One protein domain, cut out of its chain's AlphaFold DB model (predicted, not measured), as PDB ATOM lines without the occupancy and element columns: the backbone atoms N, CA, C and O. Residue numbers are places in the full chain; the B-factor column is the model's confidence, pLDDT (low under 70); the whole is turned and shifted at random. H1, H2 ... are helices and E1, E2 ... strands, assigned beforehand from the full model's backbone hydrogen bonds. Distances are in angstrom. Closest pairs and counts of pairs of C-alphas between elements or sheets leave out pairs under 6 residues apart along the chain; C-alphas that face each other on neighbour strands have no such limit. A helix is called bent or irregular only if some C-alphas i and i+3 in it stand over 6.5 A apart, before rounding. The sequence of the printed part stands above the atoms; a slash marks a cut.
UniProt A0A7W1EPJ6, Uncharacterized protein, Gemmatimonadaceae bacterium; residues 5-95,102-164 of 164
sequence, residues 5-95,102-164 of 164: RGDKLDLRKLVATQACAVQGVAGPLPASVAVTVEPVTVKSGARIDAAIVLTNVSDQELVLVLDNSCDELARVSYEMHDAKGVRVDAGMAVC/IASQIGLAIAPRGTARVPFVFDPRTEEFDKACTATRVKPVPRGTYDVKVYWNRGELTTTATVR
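AT A GLANCE: This is residues 5 to 95 and 102 to 164 of the 164 residues of an uncharacterized protein of Gemmatimonadaceae bacterium (UniProt A0A7W1EPJ6). Two strongly twisted sheets lie partly face to face with their strands crossed at 57 degrees, E1, E2, E4, E5 and E8 in one and E3, E12, E11, E6 and E7 in the other; the hairpin E9 and E10 lengthens the body at one end. The short helices H1 and H2 pack beside the long, sharply bent strand E8. The printed part has 154 residues with two named helices and twelve named strands, in the order E1 H1 E2 E3 E4 E5 H2 E6 E7 E8 E9 E10 E11 E12, and its class is mostly strand. The whole is compact, with a radius of gyration of the C-alphas of 17.0 A, and elongated, spanning 52 by 33 by 24 A.

HOW THE PARTS SIT: E1, residues 5 to 10, is parallel to E8, residues 105 to 122, with N 9 and O 115 at 2.9 A. H1, residues 11 to 16, has every O i to N i+4 pair within hydrogen-bond range; its closest C-alpha pair with E8 is Leu 11 and Val 118, 5.4 A. E4, residues 48 to 56, has E2, residues 33 to 37, on one side and E8 on the other side, antiparallel to both, with N 34 and O 55 at 2.9 A and N 50 and O 120 at 2.9 A. E5, residues 62 to 67, is antiparallel to E8, with N 64 and O 108 at 2.8 A. H2, residues 69 to 74, is irregular, C-alphas 70 and 73 being 8.5 A apart; it has 0 of 2 O i to N i+4 pairs but 2 of 3 O i to N i+3 pairs within range, and stands at the sheet's level. The other sheet, mixed, runs E3, residues 40 to 42, E12, residues 155 to 163, E11, residues 144 to 152, E6, residues 77 to 81, E7, residues 87 to 91; among its pairs within range are N 42 and O 162, 2.9 A, N 148 and O 159, 2.8 A, N 79 and O 149, 2.9 A, and N 80 and O 89, 2.9 A. E9, residues 125 to 129, and E10, residues 135 to 140, form a hairpin, with N 128 and O 136 at 2.9 A; the closest C-alphas of E7 and E9 are Asp 89 and Thr 126, 5.0 A. These sheets belong to a stack of sheets, face to face in turn.

IN THESE COORDINATES: E1 begins at C-alpha 5, (-52.093, 14.618, -13.477). E4 is 25.2 A long, E8 24.8 A, E11 24.6 A and E12 24.7 A. E8 bends by 135 degrees at C-alpha 109, (-50.017, 10.659, -13.701). E12 ends at C-alpha 163, (-24.846, 26.362, -32.703).

THE WHOLE: The C-alphas farthest apart, of Gln 60 and Lys 131, are 56.8 A apart. Residues 96 to 101 are not printed, and C-alphas 95 and 102 are 15.0 A apart across the cut. The link H1 to E2 is long. Mean pLDDT of the printed part is 84.0; 20 residues are under 70, among them 92 to 95 and 133 to 138.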
ATOM      1  N   ARG A   5     -51.441  15.178 -12.294       95.50
ATOM      2  CA  ARG A   5     -52.093  14.618 -13.477       95.50
ATOM      3  C   ARG A   5     -52.068  15.611 -14.631       95.50
ATOM      4  O   ARG A   5     -52.408  16.775 -14.438       95.50
ATOM      5  N   GLY A   6     -51.715  15.143 -15.823       93.69
ATOM      6  CA  GLY A   6     -51.766  15.972 -17.023       93.69
ATOM      7  C   GLY A   6     -51.202  15.301 -18.270       93.69
ATOM      8  O   GLY A   6     -50.666  14.195 -18.232       93.69
ATOM      9  N   ASP A   7     -51.327  16.006 -19.389       94.31
ATOM     10  CA  ASP A   7     -50.753  15.664 -20.692       94.31
ATOM     11  C   ASP A   7     -49.428  16.404 -20.963       94.31
ATOM     12  O   ASP A   7     -48.644  15.986 -21.815       94.31
ATOM     13  N   LYS A   8     -49.160  17.491 -20.232       95.00
ATOM     14  CA  LYS A   8     -47.927  18.286 -20.296       95.00
ATOM     15  C   LYS A   8     -47.514  18.728 -18.895       95.00
ATOM     16  O   LYS A   8     -48.039  19.700 -18.357       95.00
ATOM     17  N   LEU A   9     -46.562  18.016 -18.304       93.25
ATOM     18  CA  LEU A   9     -46.051  18.292 -16.961       93.25
ATOM     19  C   LEU A   9     -44.665  18.947 -17.035       93.25
ATOM     20  O   LEU A   9     -43.788  18.491 -17.766       93.25
ATOM     21  N   ASP A  10     -44.460  20.013 -16.262       90.69
ATOM     22  CA  ASP A  10     -43.180  20.724 -16.135       90.69
ATOM     23  C   ASP A  10     -42.571  20.429 -14.762       90.69
ATOM     24  O   ASP A  10     -43.017  20.961 -13.742       90.69
ATOM     25  N   LEU A  11     -41.551  19.568 -14.727       88.00
ATOM     26  CA  LEU A  11     -40.999  19.073 -13.469       88.00
ATOM     27  C   LEU A  11     -40.212  20.136 -12.706       88.00
ATOM     28  O   LEU A  11     -40.168  20.059 -11.483       88.00
ATOM     29  N   ARG A  12     -39.688  21.181 -13.364       84.56
ATOM     30  CA  ARG A  12     -39.033  22.297 -12.654       84.56
ATOM     31  C   ARG A  12     -40.031  23.037 -11.779       84.56
ATOM     32  O   ARG A  12     -39.722  23.344 -10.632       84.56
ATOM     33  N   LYS A  13     -41.236  23.290 -12.297       84.50
ATOM     34  CA  LYS A  13     -42.303  23.932 -11.516       84.50
ATOM     35  C   LYS A  13     -42.766  23.042 -10.372       84.50
ATOM     36  O   LYS A  13     -42.885  23.524  -9.252       84.50
ATOM     37  N   LEU A  14     -42.995  21.758 -10.648       85.25
ATOM     38  CA  LEU A  14     -43.522  20.835  -9.646       85.25
ATOM     39  C   LEU A  14     -42.534  20.592  -8.496       85.25
ATOM     40  O   LEU A  14     -42.942  20.614  -7.336       85.25
ATOM     41  N   VAL A  15     -41.242  20.434  -8.806       82.62
ATOM     42  CA  VAL A  15     -40.176  20.294  -7.802       82.62
ATOM     43  C   VAL A  15     -40.040  21.566  -6.964       82.62
ATOM     44  O   VAL A  15     -40.031  21.483  -5.738       82.62
ATOM     45  N   ALA A  16     -40.010  22.746  -7.597       80.31
ATOM     46  CA  ALA A  16     -39.847  24.018  -6.890       80.31
ATOM     47  C   ALA A  16     -40.965  24.297  -5.870       80.31
ATOM     48  O   ALA A  16     -40.719  24.930  -4.847       80.31
ATOM     49  N   THR A  17     -42.186  23.819  -6.128       82.69
ATOM     50  CA  THR A  17     -43.331  23.992  -5.220       82.69
ATOM     51  C   THR A  17     -43.596  22.779  -4.330       82.69
ATOM     52  O   THR A  17     -44.616  22.763  -3.645       82.69
ATOM     53  N   GLN A  18     -42.748  21.741  -4.380       81.38
ATOM     54  CA  GLN A  18     -42.990  20.432  -3.749       81.38
ATOM     55  C   GLN A  18     -44.384  19.856  -4.070       81.38
ATOM     56  O   GLN A  18     -44.987  19.123  -3.281       81.38
ATOM     57  N   ALA A  19     -44.928  20.204  -5.238       83.00
ATOM     58  CA  ALA A  19     -46.239  19.737  -5.646       83.00
ATOM     59  C   ALA A  19     -46.160  18.243  -5.950       83.00
ATOM     60  O   ALA A  19     -45.208  17.769  -6.567       83.00
ATOM     61  N   CYS A  20     -47.193  17.509  -5.531       88.88
ATOM     62  CA  CYS A  20     -47.289  16.073  -5.780       88.88
ATOM     63  C   CYS A  20     -46.115  15.279  -5.194       88.88
ATOM     64  O   CYS A  20     -45.742  14.223  -5.711       88.88
ATOM     65  N   ALA A  21     -45.549  15.791  -4.095       87.69
ATOM     66  CA  ALA A  21     -44.671  15.023  -3.240       87.69
ATOM     67  C   ALA A  21     -45.425  13.787  -2.732       87.69
ATOM     68  O   ALA A  21     -46.549  13.878  -2.226       87.69
ATOM     69  N   VAL A  22     -44.810  12.623  -2.891       88.06
ATOM     70  CA  VAL A  22     -45.361  11.343  -2.448       88.06
ATOM     71  C   VAL A  22     -44.370  10.657  -1.528       88.06
ATOM     72  O   VAL A  22     -43.168  10.863  -1.641       88.06
ATOM     73  N   GLN A  23     -44.874   9.814  -0.630       81.62
ATOM     74  CA  GLN A  23     -44.037   8.832   0.048       81.62
ATOM     75  C   GLN A  23     -44.010   7.566  -0.805       81.62
ATOM     76  O   GLN A  23     -45.062   7.022  -1.145       81.62
ATOM     77  N   GLY A  24     -42.818   7.118  -1.187       72.88
ATOM     78  CA  GLY A  24     -42.658   5.924  -2.007       72.88
ATOM     79  C   GLY A  24     -41.211   5.668  -2.403       72.88
ATOM     80  O   GLY A  24     -40.310   6.422  -2.051       72.88
ATOM     81  N   VAL A  25     -41.006   4.589  -3.155       78.44
ATOM     82  CA  VAL A  25     -39.711   4.248  -3.748       78.44
ATOM     83  C   VAL A  25     -39.814   4.500  -5.244       78.44
ATOM     84  O   VAL A  25     -40.704   3.959  -5.902       78.44
ATOM     85  N   ALA A  26     -38.927   5.339  -5.775       84.12
ATOM     86  CA  ALA A  26     -38.807   5.506  -7.214       84.12
ATOM     87  C   ALA A  26     -38.306   4.194  -7.832       84.12
ATOM     88  O   ALA A  26     -37.306   3.623  -7.393       84.12
ATOM     89  N   GLY A  27     -39.037   3.698  -8.825       84.81
ATOM     90  CA  GLY A  27     -38.662   2.515  -9.593       84.81
ATOM     91  C   GLY A  27     -37.930   2.883 -10.885       84.81
ATOM     92  O   GLY A  27     -37.897   4.058 -11.264       84.81
ATOM     93  N   PRO A  28     -37.374   1.892 -11.603       87.06
ATOM     94  CA  PRO A  28     -36.925   2.114 -12.973       87.06
ATOM     95  C   PRO A  28     -38.087   2.626 -13.834       87.06
ATOM     96  O   PRO A  28     -39.248   2.274 -13.603       87.06
ATOM     97  N   LEU A  29     -37.775   3.439 -14.847       90.25
ATOM     98  CA  LEU A  29     -38.785   3.878 -15.805       90.25
ATOM     99  C   LEU A  29     -39.372   2.651 -16.525       90.25
ATOM    100  O   LEU A  29     -38.610   1.811 -17.013       90.25
ATOM    101  N   PRO A  30     -40.708   2.514 -16.593       92.56
ATOM    102  CA  PRO A  30     -41.323   1.390 -17.279       92.56
ATOM    103  C   PRO A  30     -41.121   1.515 -18.792       92.56
ATOM    104  O   PRO A  30     -40.988   2.615 -19.325       92.56
ATOM    105  N   ALA A  31     -41.171   0.387 -19.504       93.50
ATOM    106  CA  ALA A  31     -40.977   0.339 -20.960       93.50
ATOM    107  C   ALA A  31     -42.001   1.177 -21.760       93.50
ATOM    108  O   ALA A  31     -41.770   1.499 -22.921       93.50
ATOM    109  N   SER A  32     -43.126   1.548 -21.141       95.38
ATOM    110  CA  SER A  32     -44.128   2.466 -21.693       95.38
ATOM    111  C   SER A  32     -43.727   3.947 -21.623       95.38
ATOM    112  O   SER A  32     -44.507   4.803 -22.046       95.38
ATOM    113  N   VAL A  33     -42.528   4.267 -21.122       95.88
ATOM    114  CA  VAL A  33     -41.936   5.608 -21.166       95.88
ATOM    115  C   VAL A  33     -40.849   5.645 -22.227       95.88
ATOM    116  O   VAL A  33     -39.792   5.040 -22.065       95.88
ATOM    117  N   ALA A  34     -41.071   6.421 -23.284       95.31
ATOM    118  CA  ALA A  34     -39.979   6.839 -24.152       95.31
ATOM    119  C   ALA A  34     -39.269   8.043 -23.526       95.31
ATOM    120  O   ALA A  34     -39.924   8.986 -23.076       95.31
ATOM    121  N   VAL A  35     -37.939   8.014 -23.512       94.62
ATOM    122  CA  VAL A  35     -37.099   9.098 -22.995       94.62
ATOM    123  C   VAL A  35     -36.336   9.709 -24.158       94.62
ATOM    124  O   VAL A  35     -35.627   9.004 -24.874       94.62
ATOM    125  N   THR A  36     -36.482  11.013 -24.356       94.00
ATOM    126  CA  THR A  36     -35.767  11.755 -25.400       94.00
ATOM    127  C   THR A  36     -35.173  13.038 -24.837       94.00
ATOM    128  O   THR A  36     -35.559  13.501 -23.766       94.00
ATOM    129  N   VAL A  37     -34.223  13.623 -25.561       91.38
ATOM    130  CA  VAL A  37     -33.730  14.978 -25.300       91.38
ATOM    131  C   VAL A  37     -34.205  15.863 -26.436       91.38
ATOM    132  O   VAL A  37     -34.062  15.502 -27.605       91.38
ATOM    133  N   GLU A  38     -34.771  17.019 -26.112       87.44
ATOM    134  CA  GLU A  38     -35.194  17.951 -27.154       87.44
ATOM    135  C   GLU A  38     -34.010  18.443 -27.991       87.44
ATOM    136  O   GLU A  38     -32.939  18.686 -27.431       87.44
ATOM    137  N   PRO A  39     -34.180  18.629 -29.313       74.19
ATOM    138  CA  PRO A  39     -33.154  19.231 -30.151       74.19
ATOM    139  C   PRO A  39     -32.763  20.617 -29.642       74.19
ATOM    140  O   PRO A  39     -33.612  21.442 -29.298       74.19
ATOM    141  N   VAL A  40     -31.465  20.892 -29.648       79.38
ATOM    142  CA  VAL A  40     -30.898  22.063 -28.983       79.38
ATOM    143  C   VAL A  40     -30.411  23.055 -30.046       79.38
ATOM    144  O   VAL A  40     -29.362  22.866 -30.648       79.38
ATOM    145  N   THR A  41     -31.177  24.114 -30.334       79.88
ATOM    146  CA  THR A  41     -30.733  25.208 -31.229       79.88
ATOM    147  C   THR A  41     -30.310  26.413 -30.413       79.88
ATOM    148  O   THR A  41     -31.098  26.936 -29.628       79.88
ATOM    149  N   VAL A  42     -29.069  26.864 -30.596       74.12
ATOM    150  CA  VAL A  42     -28.421  27.724 -29.606       74.12
ATOM    151  C   VAL A  42     -27.568  28.783 -30.258       74.12
ATOM    152  O   VAL A  42     -26.925  28.534 -31.268       74.12
ATOM    153  N   LYS A  43     -27.549  29.982 -29.684       73.94
ATOM    154  CA  LYS A  43     -26.608  31.021 -30.100       73.94
ATOM    155  C   LYS A  43     -25.257  30.747 -29.440       73.94
ATOM    156  O   LYS A  43     -25.224  30.448 -28.247       73.94
ATOM    157  N   SER A  44     -24.159  30.861 -30.183       70.31
ATOM    158  CA  SER A  44     -22.811  30.689 -29.618       70.31
ATOM    159  C   SER A  44     -22.610  31.576 -28.375       70.31
ATOM    160  O   SER A  44     -22.891  32.778 -28.408       70.31
ATOM    161  N   GLY A  45     -22.174  30.966 -27.264       66.06
ATOM    162  CA  GLY A  45     -21.946  31.630 -25.973       66.06
ATOM    163  C   GLY A  45     -23.196  31.891 -25.121       66.06
ATOM    164  O   GLY A  45     -23.084  32.557 -24.092       66.06
ATOM    165  N   ALA A  46     -24.376  31.409 -25.524       72.00
ATOM    166  CA  ALA A  46     -25.602  31.541 -24.741       72.00
ATOM    167  C   ALA A  46     -25.902  30.283 -23.914       72.00
ATOM    168  O   ALA A  46     -25.805  29.163 -24.411       72.00
ATOM    169  N   ARG A  47     -26.357  30.495 -22.673       70.88
ATOM    170  CA  ARG A  47     -26.992  29.469 -21.837       70.88
ATOM    171  C   ARG A  47     -28.333  29.064 -22.449       70.88
ATOM    172  O   ARG A  47     -29.068  29.923 -22.936       70.88
ATOM    173  N   ILE A  48     -28.665  27.780 -22.397       69.44
ATOM    174  CA  ILE A  48     -29.864  27.218 -23.020       69.44
ATOM    175  C   ILE A  48     -30.650  26.403 -22.013       69.44
ATOM    176  O   ILE A  48     -30.081  25.609 -21.268       69.44
ATOM    177  N   ASP A  49     -31.965  26.576 -22.050       73.44
ATOM    178  CA  ASP A  49     -32.915  25.662 -21.435       73.44
ATOM    179  C   ASP A  49     -33.193  24.515 -22.416       73.44
ATOM    180  O   ASP A  49     -33.916  24.681 -23.398       73.44
ATOM    181  N   ALA A  50     -32.578  23.361 -22.169       83.56
ATOM    182  CA  ALA A  50     -32.908  22.104 -22.829       83.56
ATOM    183  C   ALA A  50     -33.845  21.292 -21.925       83.56
ATOM    184  O   ALA A  50     -34.066  21.642 -20.763       83.56
ATOM    185  N   ALA A  51     -34.413  20.200 -22.435       89.12
ATOM    186  CA  ALA A  51     -35.228  19.314 -21.617       89.12
ATOM    187  C   ALA A  51     -35.051  17.848 -21.993       89.12
ATOM    188  O   ALA A  51     -34.957  17.495 -23.169       89.12
ATOM    189  N   ILE A  52     -35.059  17.001 -20.967       92.19
ATOM    190  CA  ILE A  52     -35.333  15.576 -21.109       92.19
ATOM    191  C   ILE A  52     -36.849  15.418 -21.070       92.19
ATOM    192  O   ILE A  52     -37.521  15.973 -20.197       92.19
ATOM    193  N   VAL A  53     -37.396  14.689 -22.033       94.94
ATOM    194  CA  VAL A  53     -38.831  14.490 -22.204       94.94
ATOM    195  C   VAL A  53     -39.157  13.027 -21.961       94.94
ATOM    196  O   VAL A  53     -38.705  12.141 -22.683       94.94
ATOM    197  N   LEU A  54     -39.972  12.786 -20.941       95.56
ATOM    198  CA  LEU A  54     -40.596  11.500 -20.668       95.56
ATOM    199  C   LEU A  54     -41.937  11.476 -21.391       95.56
ATOM    200  O   LEU A  54     -42.796  12.306 -21.101       95.56
ATOM    201  N   THR A  55     -42.128  10.546 -22.318       97.38
ATOM    202  CA  THR A  55     -43.361  10.415 -23.103       97.38
ATOM    203  C   THR A  55     -44.054   9.107 -22.767       97.38
ATOM    204  O   THR A  55     -43.459   8.041 -22.914       97.38
ATOM    205  N   ASN A  56     -45.325   9.169 -22.371       98.00
ATOM    206  CA  ASN A  56     -46.150   7.975 -22.226       98.00
ATOM    207  C   ASN A  56     -46.532   7.446 -23.617       98.00
ATOM    208  O   ASN A  56     -47.391   8.010 -24.295       98.00
ATOM    209  N   VAL A  57     -45.900   6.354 -24.049       97.81
ATOM    210  CA  VAL A  57     -46.158   5.733 -25.358       97.81
ATOM    211  C   VAL A  57     -47.243   4.655 -25.323       97.81
ATOM    212  O   VAL A  57     -47.504   4.019 -26.349       97.81
ATOM    213  N   SER A  58     -47.893   4.454 -24.179       97.06
ATOM    214  CA  SER A  58     -49.057   3.574 -24.070       97.06
ATOM    215  C   SER A  58     -50.360   4.288 -24.457       97.06
ATOM    216  O   SER A  58     -50.396   5.489 -24.741       97.06
ATOM    217  N   ASP A  59     -51.437   3.515 -24.528       97.12
ATOM    218  CA  ASP A  59     -52.822   3.960 -24.691       97.12
ATOM    219  C   ASP A  59     -53.544   4.171 -23.346       97.12
ATOM    220  O   ASP A  59     -54.700   4.591 -23.329       97.12
ATOM    221  N   GLN A  60     -52.859   3.934 -22.225       97.12
ATOM    222  CA  GLN A  60     -53.389   4.069 -20.871       97.12
ATOM    223  C   GLN A  60     -52.688   5.189 -20.102       97.12
ATOM    224  O   GLN A  60     -51.600   5.636 -20.460       97.12
ATOM    225  N   GLU A  61     -53.324   5.675 -19.037       96.88
ATOM    226  CA  GLU A  61     -52.653   6.578 -18.107       96.88
ATOM    227  C   GLU A  61     -51.510   5.851 -17.399       96.88
ATOM    228  O   GLU A  61     -51.662   4.722 -16.931       96.88
ATOM    229  N   LEU A  62     -50.376   6.534 -17.291       95.69
ATOM    230  CA  LEU A  62     -49.188   6.009 -16.651       95.69
ATOM    231  C   LEU A  62     -48.900   6.761 -15.358       95.69
ATOM    232  O   LEU A  62     -48.705   7.976 -15.371       95.69
ATOM    233  N   VAL A  63     -48.811   6.029 -14.251       94.31
ATOM    234  CA  VAL A  63     -48.403   6.588 -12.960       94.31
ATOM    235  C   VAL A  63     -46.918   6.322 -12.738       94.31
ATOM    236  O   VAL A  63     -46.483   5.173 -12.761       94.31
ATOM    237  N   LEU A  64     -46.148   7.383 -12.515       92.81
ATOM    238  CA  LEU A  64     -44.714   7.332 -12.244       92.81
ATOM    239  C   LEU A  64     -44.412   7.932 -10.874       92.81
ATOM    240  O   LEU A  64     -45.045   8.901 -10.456       92.81
ATOM    241  N   VAL A  65     -43.400   7.385 -10.210       92.75
ATOM    242  CA  VAL A  65     -42.764   8.004  -9.047       92.75
ATOM    243  C   VAL A  65     -41.315   8.250  -9.425       92.75
ATOM    244  O   VAL A  65     -40.591   7.294  -9.703       92.75
ATOM    245  N   LEU A  66     -40.912   9.516  -9.483       91.00
ATOM    246  CA  LEU A  66     -39.540   9.896  -9.800       91.00
ATOM    247  C   LEU A  66     -38.793  10.298  -8.531       91.00
ATOM    248  O   LEU A  66     -39.375  10.901  -7.625       91.00
ATOM    249  N   ASP A  67     -37.505   9.973  -8.489       87.94
ATOM    250  CA  ASP A  67     -36.605  10.379  -7.416       87.94
ATOM    251  C   ASP A  67     -36.097  11.796  -7.673       87.94
ATOM    252  O   ASP A  67     -35.511  12.061  -8.719       87.94
ATOM    253  N   ASN A  68     -36.325  12.695  -6.723       84.62
ATOM    254  CA  ASN A  68     -35.735  14.029  -6.700       84.62
ATOM    255  C   ASN A  68     -34.934  14.258  -5.408       84.62
ATOM    256  O   ASN A  68     -34.667  15.394  -5.012       84.62
ATOM    257  N   SER A  69     -34.568  13.195  -4.694       80.69
ATOM    258  CA  SER A  69     -33.609  13.313  -3.604       80.69
ATOM    259  C   SER A  69     -32.329  13.974  -4.123       80.69
ATOM    260  O   SER A  69     -31.929  13.759  -5.258       80.69
ATOM    261  N   CYS A  70     -31.741  14.872  -3.337       76.69
ATOM    262  CA  CYS A  70     -30.503  15.587  -3.677       76.69
ATOM    263  C   CYS A  70     -30.530  16.335  -5.029       76.69
ATOM    264  O   CYS A  70     -29.480  16.485  -5.670       76.69
ATOM    265  N   ASP A  71     -31.716  16.763  -5.471       76.25
ATOM    266  CA  ASP A  71     -31.957  17.363  -6.785       76.25
ATOM    267  C   ASP A  71     -31.566  16.448  -7.962       76.25
ATOM    268  O   ASP A  71     -31.203  16.932  -9.034       76.25
ATOM    269  N   GLU A  72     -31.646  15.121  -7.797       77.56
ATOM    270  CA  GLU A  72     -31.268  14.128  -8.819       77.56
ATOM    271  C   GLU A  72     -31.973  14.347 -10.167       77.56
ATOM    272  O   GLU A  72     -31.348  14.167 -11.211       77.56
ATOM    273  N   LEU A  73     -33.223  14.837 -10.200       80.44
ATOM    274  CA  LEU A  73     -33.864  15.168 -11.481       80.44
ATOM    275  C   LEU A  73     -33.130  16.285 -12.221       80.44
ATOM    276  O   LEU A  73     -33.053  16.244 -13.446       80.44
ATOM    277  N   ALA A  74     -32.578  17.261 -11.505       75.00
ATOM    278  CA  ALA A  74     -31.817  18.356 -12.092       75.00
ATOM    279  C   ALA A  74     -30.355  17.979 -12.399       75.00
ATOM    280  O   ALA A  74     -29.668  18.736 -13.091       75.00
ATOM    281  N   ARG A  75     -29.870  16.821 -11.923       78.62
ATOM    282  CA  ARG A  75     -28.515  16.325 -12.197       78.62
ATOM    283  C   ARG A  75     -28.440  15.729 -13.596       78.62
ATOM    284  O   ARG A  75     -28.597  14.530 -13.812       78.62
ATOM    285  N   VAL A  76     -28.180  16.605 -14.557       83.25
ATOM    286  CA  VAL A  76     -27.916  16.243 -15.947       83.25
ATOM    287  C   VAL A  76     -26.477  16.606 -16.276       83.25
ATOM    288  O   VAL A  76     -26.074  17.758 -16.110       83.25
ATOM    289  N   SER A  77     -25.718  15.627 -16.760       86.31
ATOM    290  CA  SER A  77     -24.396  15.851 -17.348       86.31
ATOM    291  C   SER A  77     -24.479  15.700 -18.862       86.31
ATOM    292  O   SER A  77     -25.367  15.019 -19.377       86.31
ATOM    293  N   TYR A  78     -23.556  16.313 -19.593       87.62
ATOM    294  CA  TYR A  78     -23.498  16.196 -21.041       87.62
ATOM    295  C   TYR A  78     -22.068  16.256 -21.577       87.62
ATOM    296  O   TYR A  78     -21.188  16.877 -20.981       87.62
ATOM    297  N   GLU A  79     -21.877  15.673 -22.756       89.94
ATOM    298  CA  GLU A  79     -20.695  15.836 -23.599       89.94
ATOM    299  C   GLU A  79     -21.132  16.259 -25.000       89.94
ATOM    300  O   GLU A  79     -22.145  15.784 -25.514       89.94
ATOM    301  N   MET A  80     -20.368  17.149 -25.628       88.31
ATOM    302  CA  MET A  80     -20.606  17.579 -27.001       88.31
ATOM    303  C   MET A  80     -19.420  17.203 -27.882       88.31
ATOM    304  O   MET A  80     -18.272  17.475 -27.529       88.31
ATOM    305  N   HIS A  81     -19.703  16.610 -29.037       91.56
ATOM    306  CA  HIS A  81     -18.718  16.100 -29.980       91.56
ATOM    307  C   HIS A  81     -18.870  16.762 -31.349       91.56
ATOM    308  O   HIS A  81     -19.982  17.005 -31.823       91.56
ATOM    309  N   ASP A  82     -17.741  17.068 -31.985       91.31
ATOM    310  CA  ASP A  82     -17.718  17.524 -33.372       91.31
ATOM    311  C   ASP A  82     -17.986  16.374 -34.364       91.31
ATOM    312  O   ASP A  82     -18.073  15.204 -33.992       91.31
ATOM    313  N   ALA A  83     -18.068  16.694 -35.658       90.81
ATOM    314  CA  ALA A  83     -18.303  15.707 -36.718       90.81
ATOM    315  C   ALA A  83     -17.194  14.639 -36.860       90.81
ATOM    316  O   ALA A  83     -17.368  13.668 -37.595       90.81
ATOM    317  N   LYS A  84     -16.040  14.818 -36.203       92.81
ATOM    318  CA  LYS A  84     -14.949  13.832 -36.143       92.81
ATOM    319  C   LYS A  84     -15.028  12.968 -34.879       92.81
ATOM    320  O   LYS A  84     -14.154  12.129 -34.672       92.81
ATOM    321  N   GLY A  85     -16.041  13.172 -34.034       90.31
ATOM    322  CA  GLY A  85     -16.207  12.502 -32.747       90.31
ATOM    323  C   GLY A  85     -15.336  13.078 -31.626       90.31
ATOM    324  O   GLY A  85     -15.308  12.517 -30.529       90.31
ATOM    325  N   VAL A  86     -14.631  14.189 -31.856       89.50
ATOM    326  CA  VAL A  86     -13.773  14.814 -30.843       89.50
ATOM    327  C   VAL A  86     -14.644  15.599 -29.869       89.50
ATOM    328  O   VAL A  86     -15.465  16.415 -30.290       89.50
ATOM    329  N   ARG A  87     -14.466  15.369 -28.563       89.12
ATOM    330  CA  ARG A  87     -15.177  16.126 -27.529       89.12
ATOM    331  C   ARG A  87     -14.720  17.584 -27.553       89.12
ATOM    332  O   ARG A  87     -13.529  17.859 -27.428       89.12
ATOM    333  N   VAL A  88     -15.670  18.501 -27.699       86.31
ATOM    334  CA  VAL A  88     -15.437  19.951 -27.736       86.31
ATOM    335  C   VAL A  88     -15.955  20.671 -26.495       86.31
ATOM    336  O   VAL A  88     -15.484  21.764 -26.217       86.31
ATOM    337  N   ASP A  89     -16.890  20.084 -25.745       85.12
ATOM    338  CA  ASP A  89     -17.376  20.594 -24.453       85.12
ATOM    339  C   ASP A  89     -17.848  19.428 -23.576       85.12
ATOM    340  O   ASP A  89     -18.266  18.382 -24.083       85.12
ATOM    341  N   ALA A  90     -17.829  19.644 -22.267       82.12
ATOM    342  CA  ALA A  90     -18.517  18.833 -21.285       82.12
ATOM    343  C   ALA A  90     -19.132  19.733 -20.204       82.12
ATOM    344  O   ALA A  90     -18.521  20.685 -19.714       82.12
ATOM    345  N   GLY A  91     -20.357  19.413 -19.806       76.06
ATOM    346  CA  GLY A  91     -20.993  19.983 -18.628       76.06
ATOM    347  C   GLY A  91     -21.257  18.874 -17.632       76.06
ATOM    348  O   GLY A  91     -22.001  17.945 -17.927       76.06
ATOM    349  N   MET A  92     -20.666  18.959 -16.445       67.75
ATOM    350  CA  MET A  92     -21.027  18.058 -15.354       67.75
ATOM    351  C   MET A  92     -22.162  18.670 -14.540       67.75
ATOM    352  O   MET A  92     -22.186  19.888 -14.328       67.75
ATOM    353  N   ALA A  93     -23.067  17.827 -14.041       59.06
ATOM    354  CA  ALA A  93     -23.956  18.218 -12.959       59.06
ATOM    355  C   ALA A  93     -23.103  18.806 -11.823       59.06
ATOM    356  O   ALA A  93     -22.186  18.153 -11.323       59.06
ATOM    357  N   VAL A  94     -23.360  20.065 -11.460       51.41
ATOM    358  CA  VAL A  94     -22.699  20.686 -10.308       51.41
ATOM    359  C   VAL A  94     -23.041  19.817  -9.104       51.41
ATOM    360  O   VAL A  94     -24.224  19.591  -8.846       51.41
ATOM    361  N   CYS A  95     -22.027  19.291  -8.408       41.16
ATOM    362  CA  CYS A  95     -22.234  18.537  -7.175       41.16
ATOM    363  C   CYS A  95     -23.139  19.372  -6.266       41.16
ATOM    364  O   CYS A  95     -22.773  20.493  -5.901       41.16
ATOM    365  N   ILE A 102     -32.309  15.505   1.564       67.50
ATOM    366  CA  ILE A 102     -33.648  15.055   1.948       67.50
ATOM    367  C   ILE A 102     -34.172  14.130   0.850       67.50
ATOM    368  O   ILE A 102     -34.191  14.493  -0.329       67.50
ATOM    369  N   ALA A 103     -34.614  12.933   1.239       71.38
ATOM    370  CA  ALA A 103     -35.314  12.033   0.335       71.38
ATOM    371  C   ALA A 103     -36.609  12.708  -0.140       71.38
ATOM    372  O   ALA A 103     -37.469  13.039   0.677       71.38
ATOM    373  N   SER A 104     -36.750  12.925  -1.448       84.69
ATOM    374  CA  SER A 104     -37.964  13.499  -2.025       84.69
ATOM    375  C   SER A 104     -38.375  12.716  -3.264       84.69
ATOM    376  O   SER A 104     -37.546  12.391  -4.112       84.69
ATOM    377  N   GLN A 105     -39.659  12.372  -3.347       89.06
ATOM    378  CA  GLN A 105     -40.233  11.699  -4.505       89.06
ATOM    379  C   GLN A 105     -41.396  12.509  -5.054       89.06
ATOM    380  O   GLN A 105     -42.192  13.063  -4.295       89.06
ATOM    381  N   ILE A 106     -41.520  12.531  -6.378       90.69
ATOM    382  CA  ILE A 106     -42.617  13.194  -7.078       90.69
ATOM    383  C   ILE A 106     -43.480  12.166  -7.806       90.69
ATOM    384  O   ILE A 106     -42.984  11.346  -8.578       90.69
ATOM    385  N   GLY A 107     -44.786  12.209  -7.546       93.19
ATOM    386  CA  GLY A 107     -45.781  11.382  -8.217       93.19
ATOM    387  C   GLY A 107     -46.347  12.081  -9.449       93.19
ATOM    388  O   GLY A 107     -46.844  13.204  -9.358       93.19
ATOM    389  N   LEU A 108     -46.339  11.403 -10.592       94.62
ATOM    390  CA  LEU A 108     -46.899  11.882 -11.856       94.62
ATOM    391  C   LEU A 108     -47.959  10.905 -12.359       94.62
ATOM    392  O   LEU A 108     -47.779   9.698 -12.249       94.62
ATOM    393  N   ALA A 109     -49.034  11.423 -12.942       95.88
ATOM    394  CA  ALA A 109     -50.017  10.659 -13.701       95.88
ATOM    395  C   ALA A 109     -50.080  11.244 -15.120       95.88
ATOM    396  O   ALA A 109     -50.684  12.291 -15.355       95.88
ATOM    397  N   ILE A 110     -49.381  10.599 -16.050       97.12
ATOM    398  CA  ILE A 110     -49.200  11.073 -17.420       97.12
ATOM    399  C   ILE A 110     -50.286  10.449 -18.294       97.12
ATOM    400  O   ILE A 110     -50.347   9.225 -18.440       97.12
ATOM    401  N   ALA A 111     -51.125  11.289 -18.900       97.88
ATOM    402  CA  ALA A 111     -52.156  10.852 -19.841       97.88
ATOM    403  C   ALA A 111     -51.558  10.039 -21.015       97.88
ATOM    404  O   ALA A 111     -50.361  10.168 -21.296       97.88
ATOM    405  N   PRO A 112     -52.352   9.219 -21.730       97.94
ATOM    406  CA  PRO A 112     -51.897   8.575 -22.963       97.94
ATOM    407  C   PRO A 112     -51.293   9.605 -23.923       97.94
ATOM    408  O   PRO A 112     -51.896  10.652 -24.156       97.94
ATOM    409  N   ARG A 113     -50.099   9.332 -24.469       97.25
ATOM    410  CA  ARG A 113     -49.336  10.268 -25.330       97.25
ATOM    411  C   ARG A 113     -48.906  11.578 -24.657       97.25
ATOM    412  O   ARG A 113     -48.335  12.440 -25.320       97.25
ATOM    413  N   GLY A 114     -49.146  11.720 -23.357       97.50
ATOM    414  CA  GLY A 114     -48.711  12.856 -22.559       97.50
ATOM    415  C   GLY A 114     -47.203  12.858 -22.317       97.50
ATOM    416  O   GLY A 114     -46.509  11.856 -22.509       97.50
ATOM    417  N   THR A 115     -46.704  14.003 -21.860       97.25
ATOM    418  CA  THR A 115     -45.282  14.261 -21.638       97.25
ATOM    419  C   THR A 115     -45.010  14.874 -20.269       97.25
ATOM    420  O   THR A 115     -45.807  15.657 -19.750       97.25
ATOM    421  N   ALA A 116     -43.849  14.559 -19.703       95.19
ATOM    422  CA  ALA A 116     -43.266  15.253 -18.562       95.19
ATOM    423  C   ALA A 116     -41.851  15.723 -18.917       95.19
ATOM    424  O   ALA A 116     -41.071  14.971 -19.496       95.19
ATOM    425  N   ARG A 117     -41.527  16.975 -18.593       93.81
ATOM    426  CA  ARG A 117     -40.277  17.629 -18.996       93.81
ATOM    427  C   ARG A 117     -39.396  17.886 -17.786       93.81
ATOM    428  O   ARG A 117     -39.831  18.559 -16.853       93.81
ATOM    429  N   VAL A 118     -38.160  17.408 -17.840       89.00
ATOM    430  CA  VAL A 118     -37.082  17.737 -16.904       89.00
ATOM    431  C   VAL A 118     -36.182  18.761 -17.586       89.00
ATOM    432  O   VAL A 118     -35.373  18.386 -18.440       89.00
ATOM    433  N   PRO A 119     -36.329  20.060 -17.297       83.06
ATOM    434  CA  PRO A 119     -35.506  21.051 -17.956       83.06
ATOM    435  C   PRO A 119     -34.126  21.106 -17.300       83.06
ATOM    436  O   PRO A 119     -33.999  21.200 -16.079       83.06
ATOM    437  N   PHE A 120     -33.094  21.120 -18.125       80.31
ATOM    438  CA  PHE A 120     -31.712  21.261 -17.700       80.31
ATOM    439  C   PHE A 120     -31.040  22.361 -18.500       80.31
ATOM    440  O   PHE A 120     -31.594  22.902 -19.458       80.31
ATOM    441  N   VAL A 121     -29.843  22.723 -18.062       76.75
ATOM    442  CA  VAL A 121     -29.100  23.801 -18.684       76.75
ATOM    443  C   VAL A 121     -27.942  23.251 -19.488       76.75
ATOM    444  O   VAL A 121     -27.121  22.498 -18.975       76.75
ATOM    445  N   PHE A 122     -27.858  23.718 -20.726       73.19
ATOM    446  CA  PHE A 122     -26.708  23.551 -21.599       73.19
ATOM    447  C   PHE A 122     -25.996  24.908 -21.705       73.19
ATOM    448  O   PHE A 122     -26.649  25.924 -21.934       73.19
ATOM    449  N   ASP A 123     -24.684  24.970 -21.487       73.56
ATOM    450  CA  ASP A 123     -23.880  26.198 -21.651       73.56
ATOM    451  C   ASP A 123     -22.625  25.833 -22.455       73.56
ATOM    452  O   ASP A 123     -21.613  25.457 -21.858       73.56
ATOM    453  N   PRO A 124     -22.708  25.848 -23.801       66.62
ATOM    454  CA  PRO A 124     -21.682  25.301 -24.669       66.62
ATOM    455  C   PRO A 124     -20.429  26.171 -24.670       66.62
ATOM    456  O   PRO A 124     -20.388  27.233 -25.307       66.62
ATOM    457  N   ARG A 125     -19.377  25.692 -24.006       70.31
ATOM    458  CA  ARG A 125     -18.057  26.338 -23.985       70.31
ATOM    459  C   ARG A 125     -16.963  25.330 -24.262       70.31
ATOM    460  O   ARG A 125     -17.007  24.225 -23.760       70.31
ATOM    461  N   THR A 126     -15.947  25.708 -25.020       61.84
ATOM    462  CA  THR A 126     -14.815  24.816 -25.236       61.84
ATOM    463  C   THR A 126     -14.041  24.620 -23.940       61.84
ATOM    464  O   THR A 126     -13.639  25.601 -23.302       61.84
ATOM    465  N   GLU A 127     -13.806  23.361 -23.578       66.81
ATOM    466  CA  GLU A 127     -12.803  23.010 -22.578       66.81
ATOM    467  C   GLU A 127     -11.409  23.178 -23.199       66.81
ATOM    468  O   GLU A 127     -11.086  22.551 -24.207       66.81
ATOM    469  N   GLU A 128     -10.572  24.025 -22.605       63.50
ATOM    470  CA  GLU A 128      -9.139  24.079 -22.893       63.50
ATOM    471  C   GLU A 128      -8.368  23.617 -21.660       63.50
ATOM    472  O   GLU A 128      -8.690  23.996 -20.532       63.50
ATOM    473  N   PHE A 129      -7.335  22.808 -21.877       63.72
ATOM    474  CA  PHE A 129      -6.439  22.369 -20.816       63.72
ATOM    475  C   PHE A 129      -5.239  23.310 -20.741       63.72
ATOM    476  O   PHE A 129      -4.592  23.583 -21.755       63.72
ATOM    477  N   ASP A 130      -4.938  23.810 -19.546       65.81
ATOM    478  CA  ASP A 130      -3.705  24.558 -19.319       65.81
ATOM    479  C   ASP A 130      -2.472  23.628 -19.270       65.81
ATOM    480  O   ASP A 130      -2.560  22.405 -19.393       65.81
ATOM    481  N   LYS A 131      -1.280  24.211 -19.081       66.25
ATOM    482  CA  LYS A 131      -0.017  23.451 -18.988       66.25
ATOM    483  C   LYS A 131       0.047  22.503 -17.780       66.25
ATOM    484  O   LYS A 131       0.943  21.666 -17.738       66.25
ATOM    485  N   ALA A 132      -0.855  22.651 -16.810       73.50
ATOM    486  CA  ALA A 132      -1.007  21.777 -15.653       73.50
ATOM    487  C   ALA A 132      -2.145  20.752 -15.842       73.50
ATOM    488  O   ALA A 132      -2.520  20.075 -14.886       73.50
ATOM    489  N   CYS A 133      -2.676  20.616 -17.066       58.72
ATOM    490  CA  CYS A 133      -3.819  19.766 -17.409       58.72
ATOM    491  C   CYS A 133      -5.116  20.135 -16.670       58.72
ATOM    492  O   CYS A 133      -6.013  19.301 -16.534       58.72
ATOM    493  N   THR A 134      -5.256  21.383 -16.222       68.75
ATOM    494  CA  THR A 134      -6.499  21.884 -15.629       68.75
ATOM    495  C   THR A 134      -7.461  22.276 -16.741       68.75
ATOM    496  O   THR A 134      -7.124  23.106 -17.587       68.75
ATOM    497  N   ALA A 135      -8.665  21.701 -16.742       63.75
ATOM    498  CA  ALA A 135      -9.713  22.090 -17.678       63.75
ATOM    499  C   ALA A 135     -10.263  23.478 -17.320       63.75
ATOM    500  O   ALA A 135     -10.686  23.734 -16.191       63.75
ATOM    501  N   THR A 136     -10.296  24.375 -18.300       67.88
ATOM    502  CA  THR A 136     -10.906  25.700 -18.198       67.88
ATOM    503  C   THR A 136     -11.939  25.869 -19.311       67.88
ATOM    504  O   THR A 136     -11.681  25.564 -20.471       67.88
ATOM    505  N   ARG A 137     -13.146  26.337 -18.966       69.81
ATOM    506  CA  ARG A 137     -14.242  26.580 -19.924       69.81
ATOM    507  C   ARG A 137     -14.166  28.020 -20.423       69.81
ATOM    508  O   ARG A 137     -14.829  28.906 -19.880       69.81
ATOM    509  N   VAL A 138     -13.293  28.270 -21.397       67.00
ATOM    510  CA  VAL A 138     -12.801  29.629 -21.698       67.00
ATOM    511  C   VAL A 138     -13.390  30.283 -22.943       67.00
ATOM    512  O   VAL A 138     -13.442  31.512 -22.983       67.00
ATOM    513  N   LYS A 139     -13.850  29.530 -23.952       76.31
ATOM    514  CA  LYS A 139     -14.344  30.124 -25.212       76.31
ATOM    515  C   LYS A 139     -15.703  29.565 -25.630       76.31
ATOM    516  O   LYS A 139     -16.027  28.437 -25.280       76.31
ATOM    517  N   PRO A 140     -16.522  30.328 -26.372       78.88
ATOM    518  CA  PRO A 140     -17.738  29.797 -26.976       78.88
ATOM    519  C   PRO A 140     -17.423  28.676 -27.965       78.88
ATOM    520  O   PRO A 140     -16.442  28.754 -28.707       78.88
ATOM    521  N   VAL A 141     -18.291  27.670 -28.033       82.25
ATOM    522  CA  VAL A 141     -18.202  26.658 -29.091       82.25
ATOM    523  C   VAL A 141     -18.492  27.320 -30.449       82.25
ATOM    524  O   VAL A 141     -19.420  28.142 -30.537       82.25
ATOM    525  N   PRO A 142     -17.712  27.010 -31.506       84.19
ATOM    526  CA  PRO A 142     -17.959  27.524 -32.846       84.19
ATOM    527  C   PRO A 142     -19.369  27.216 -33.365       84.19
ATOM    528  O   PRO A 142     -20.078  26.343 -32.872       84.19
ATOM    529  N   ARG A 143     -19.782  27.944 -34.402       88.69
ATOM    530  CA  ARG A 143     -21.029  27.644 -35.113       88.69
ATOM    531  C   ARG A 143     -20.915  26.302 -35.825       88.69
ATOM    532  O   ARG A 143     -19.899  26.036 -36.463       88.69
ATOM    533  N   GLY A 144     -21.972  25.502 -35.773       89.06
ATOM    534  CA  GLY A 144     -21.985  24.181 -36.384       89.06
ATOM    535  C   GLY A 144     -23.042  23.257 -35.802       89.06
ATOM    536  O   GLY A 144     -23.864  23.661 -34.980       89.06
ATOM    537  N   THR A 145     -22.998  22.008 -36.245       91.75
ATOM    538  CA  THR A 145     -23.839  20.924 -35.742       91.75
ATOM    539  C   THR A 145     -22.962  19.945 -34.979       91.75
ATOM    540  O   THR A 145     -21.881  19.597 -35.455       91.75
ATOM    541  N   TYR A 146     -23.432  19.522 -33.813       90.69
ATOM    542  CA  TYR A 146     -22.691  18.693 -32.875       90.69
ATOM    543  C   TYR A 146     -23.560  17.551 -32.365       90.69
ATOM    544  O   TYR A 146     -24.757  17.742 -32.130       90.69
ATOM    545  N   ASP A 147     -22.938  16.402 -32.136       93.00
ATOM    546  CA  ASP A 147     -23.567  15.308 -31.409       93.00
ATOM    547  C   ASP A 147     -23.453  15.584 -29.914       93.00
ATOM    548  O   ASP A 147     -22.388  15.939 -29.409       93.00
ATOM    549  N   VAL A 148     -24.560  15.437 -29.194       91.00
ATOM    550  CA  VAL A 148     -24.616  15.650 -27.751       91.00
ATOM    551  C   VAL A 148     -25.016  14.355 -27.078       91.00
ATOM    552  O   VAL A 148     -26.089  13.810 -27.343       91.00
ATOM    553  N   LYS A 149     -24.161  13.893 -26.171       92.75
ATOM    554  CA  LYS A 149     -24.473  12.826 -25.226       92.75
ATOM    555  C   LYS A 149     -24.964  13.459 -23.941       92.75
ATOM    556  O   LYS A 149     -24.327  14.365 -23.415       92.75
ATOM    557  N   VAL A 150     -26.097  12.994 -23.443       90.81
ATOM    558  CA  VAL A 150     -26.731  13.468 -22.217       90.81
ATOM    559  C   VAL A 150     -26.849  12.296 -21.261       90.81
ATOM    560  O   VAL A 150     -27.424  11.264 -21.595       90.81
ATOM    561  N   TYR A 151     -26.312  12.472 -20.064       89.19
ATOM    562  CA  TYR A 151     -26.297  11.474 -19.009       89.19
ATOM    563  C   TYR A 151     -27.308  11.865 -17.940       89.19
ATOM    564  O   TYR A 151     -27.169  12.910 -17.297       89.19
ATOM    565  N   TRP A 152     -28.327  11.030 -17.757       87.81
ATOM    566  CA  TRP A 152     -29.395  11.269 -16.789       87.81
ATOM    567  C   TRP A 152     -29.990   9.958 -16.291       87.81
ATOM    568  O   TRP A 152     -30.190   9.025 -17.069       87.81
ATOM    569  N   ASN A 153     -30.272   9.884 -14.987       78.81
ATOM    570  CA  ASN A 153     -30.871   8.714 -14.340       78.81
ATOM    571  C   ASN A 153     -30.178   7.380 -14.710       78.81
ATOM    572  O   ASN A 153     -30.826   6.381 -15.018       78.81
ATOM    573  N   ARG A 154     -28.835   7.385 -14.715       72.12
ATOM    574  CA  ARG A 154     -27.958   6.247 -15.080       72.12
ATOM    575  C   ARG A 154     -28.056   5.767 -16.540       72.12
ATOM    576  O   ARG A 154     -27.496   4.721 -16.857       72.12
ATOM    577  N   GLY A 155     -28.729   6.511 -17.415       83.62
ATOM    578  CA  GLY A 155     -28.778   6.266 -18.857       83.62
ATOM    579  C   GLY A 155     -27.949   7.270 -19.661       83.62
ATOM    580  O   GLY A 155     -27.653   8.368 -19.186       83.62
ATOM    581  N   GLU A 156     -27.607   6.887 -20.892       91.81
ATOM    582  CA  GLU A 156     -27.066   7.771 -21.928       91.81
ATOM    583  C   GLU A 156     -28.156   8.015 -22.981       91.81
ATOM    584  O   GLU A 156     -28.785   7.077 -23.474       91.81
ATOM    585  N   LEU A 157     -28.386   9.281 -23.313       92.12
ATOM    586  CA  LEU A 157     -29.281   9.736 -24.370       92.12
ATOM    587  C   LEU A 157     -28.459  10.515 -25.391       92.12
ATOM    588  O   LEU A 157     -27.557  11.260 -25.018       92.12
ATOM    589  N   THR A 158     -28.795  10.398 -26.669       91.56
ATOM    590  CA  THR A 158     -28.142  11.175 -27.726       91.56
ATOM    591  C   THR A 158     -29.114  12.152 -28.369       91.56
ATOM    592  O   THR A 158     -30.305  11.879 -28.526       91.56
ATOM    593  N   THR A 159     -28.604  13.325 -28.722       91.69
ATOM    594  CA  THR A 159     -29.320  14.329 -29.508       91.69
ATOM    595  C   THR A 159     -28.332  15.130 -30.341       91.69
ATOM    596  O   THR A 159     -27.121  14.936 -30.261       91.69
ATOM    597  N   THR A 160     -28.849  16.052 -31.139       90.62
ATOM    598  CA  THR A 160     -28.046  16.961 -31.946       90.62
ATOM    599  C   THR A 160     -28.233  18.390 -31.443       90.62
ATOM    600  O   THR A 160     -29.359  18.838 -31.201       90.62
ATOM    601  N   ALA A 161     -27.129  19.124 -31.325       87.81
ATOM    602  CA  ALA A 161     -27.136  20.560 -31.081       87.81
ATOM    603  C   ALA A 161     -26.714  21.330 -32.334       87.81
ATOM    604  O   ALA A 161     -25.747  20.977 -33.005       87.81
ATOM    605  N   THR A 162     -27.414  22.419 -32.640       88.88
ATOM    606  CA  THR A 162     -27.035  23.371 -33.689       88.88
ATOM    607  C   THR A 162     -26.669  24.709 -33.060       88.88
ATOM    608  O   THR A 162     -27.535  25.419 -32.545       88.88
ATOM    609  N   VAL A 163     -25.393  25.078 -33.152       86.25
ATOM    610  CA  VAL A 163     -24.846  26.362 -32.703       86.25
ATOM    611  C   VAL A 163     -24.882  27.370 -33.860       86.25
ATOM    612  O   VAL A 163     -24.285  27.142 -34.913       86.25
ATOM    613  N   ARG A 164     -25.585  28.490 -33.666       84.56
ATOM    614  CA  ARG A 164     -25.805  29.594 -34.620       84.56
ATOM    615  C   ARG A 164     -25.170  30.909 -34.165       84.56
ATOM    616  O   ARG A 164     -24.778  31.057 -32.989       84.56
TER     617      ARG A 164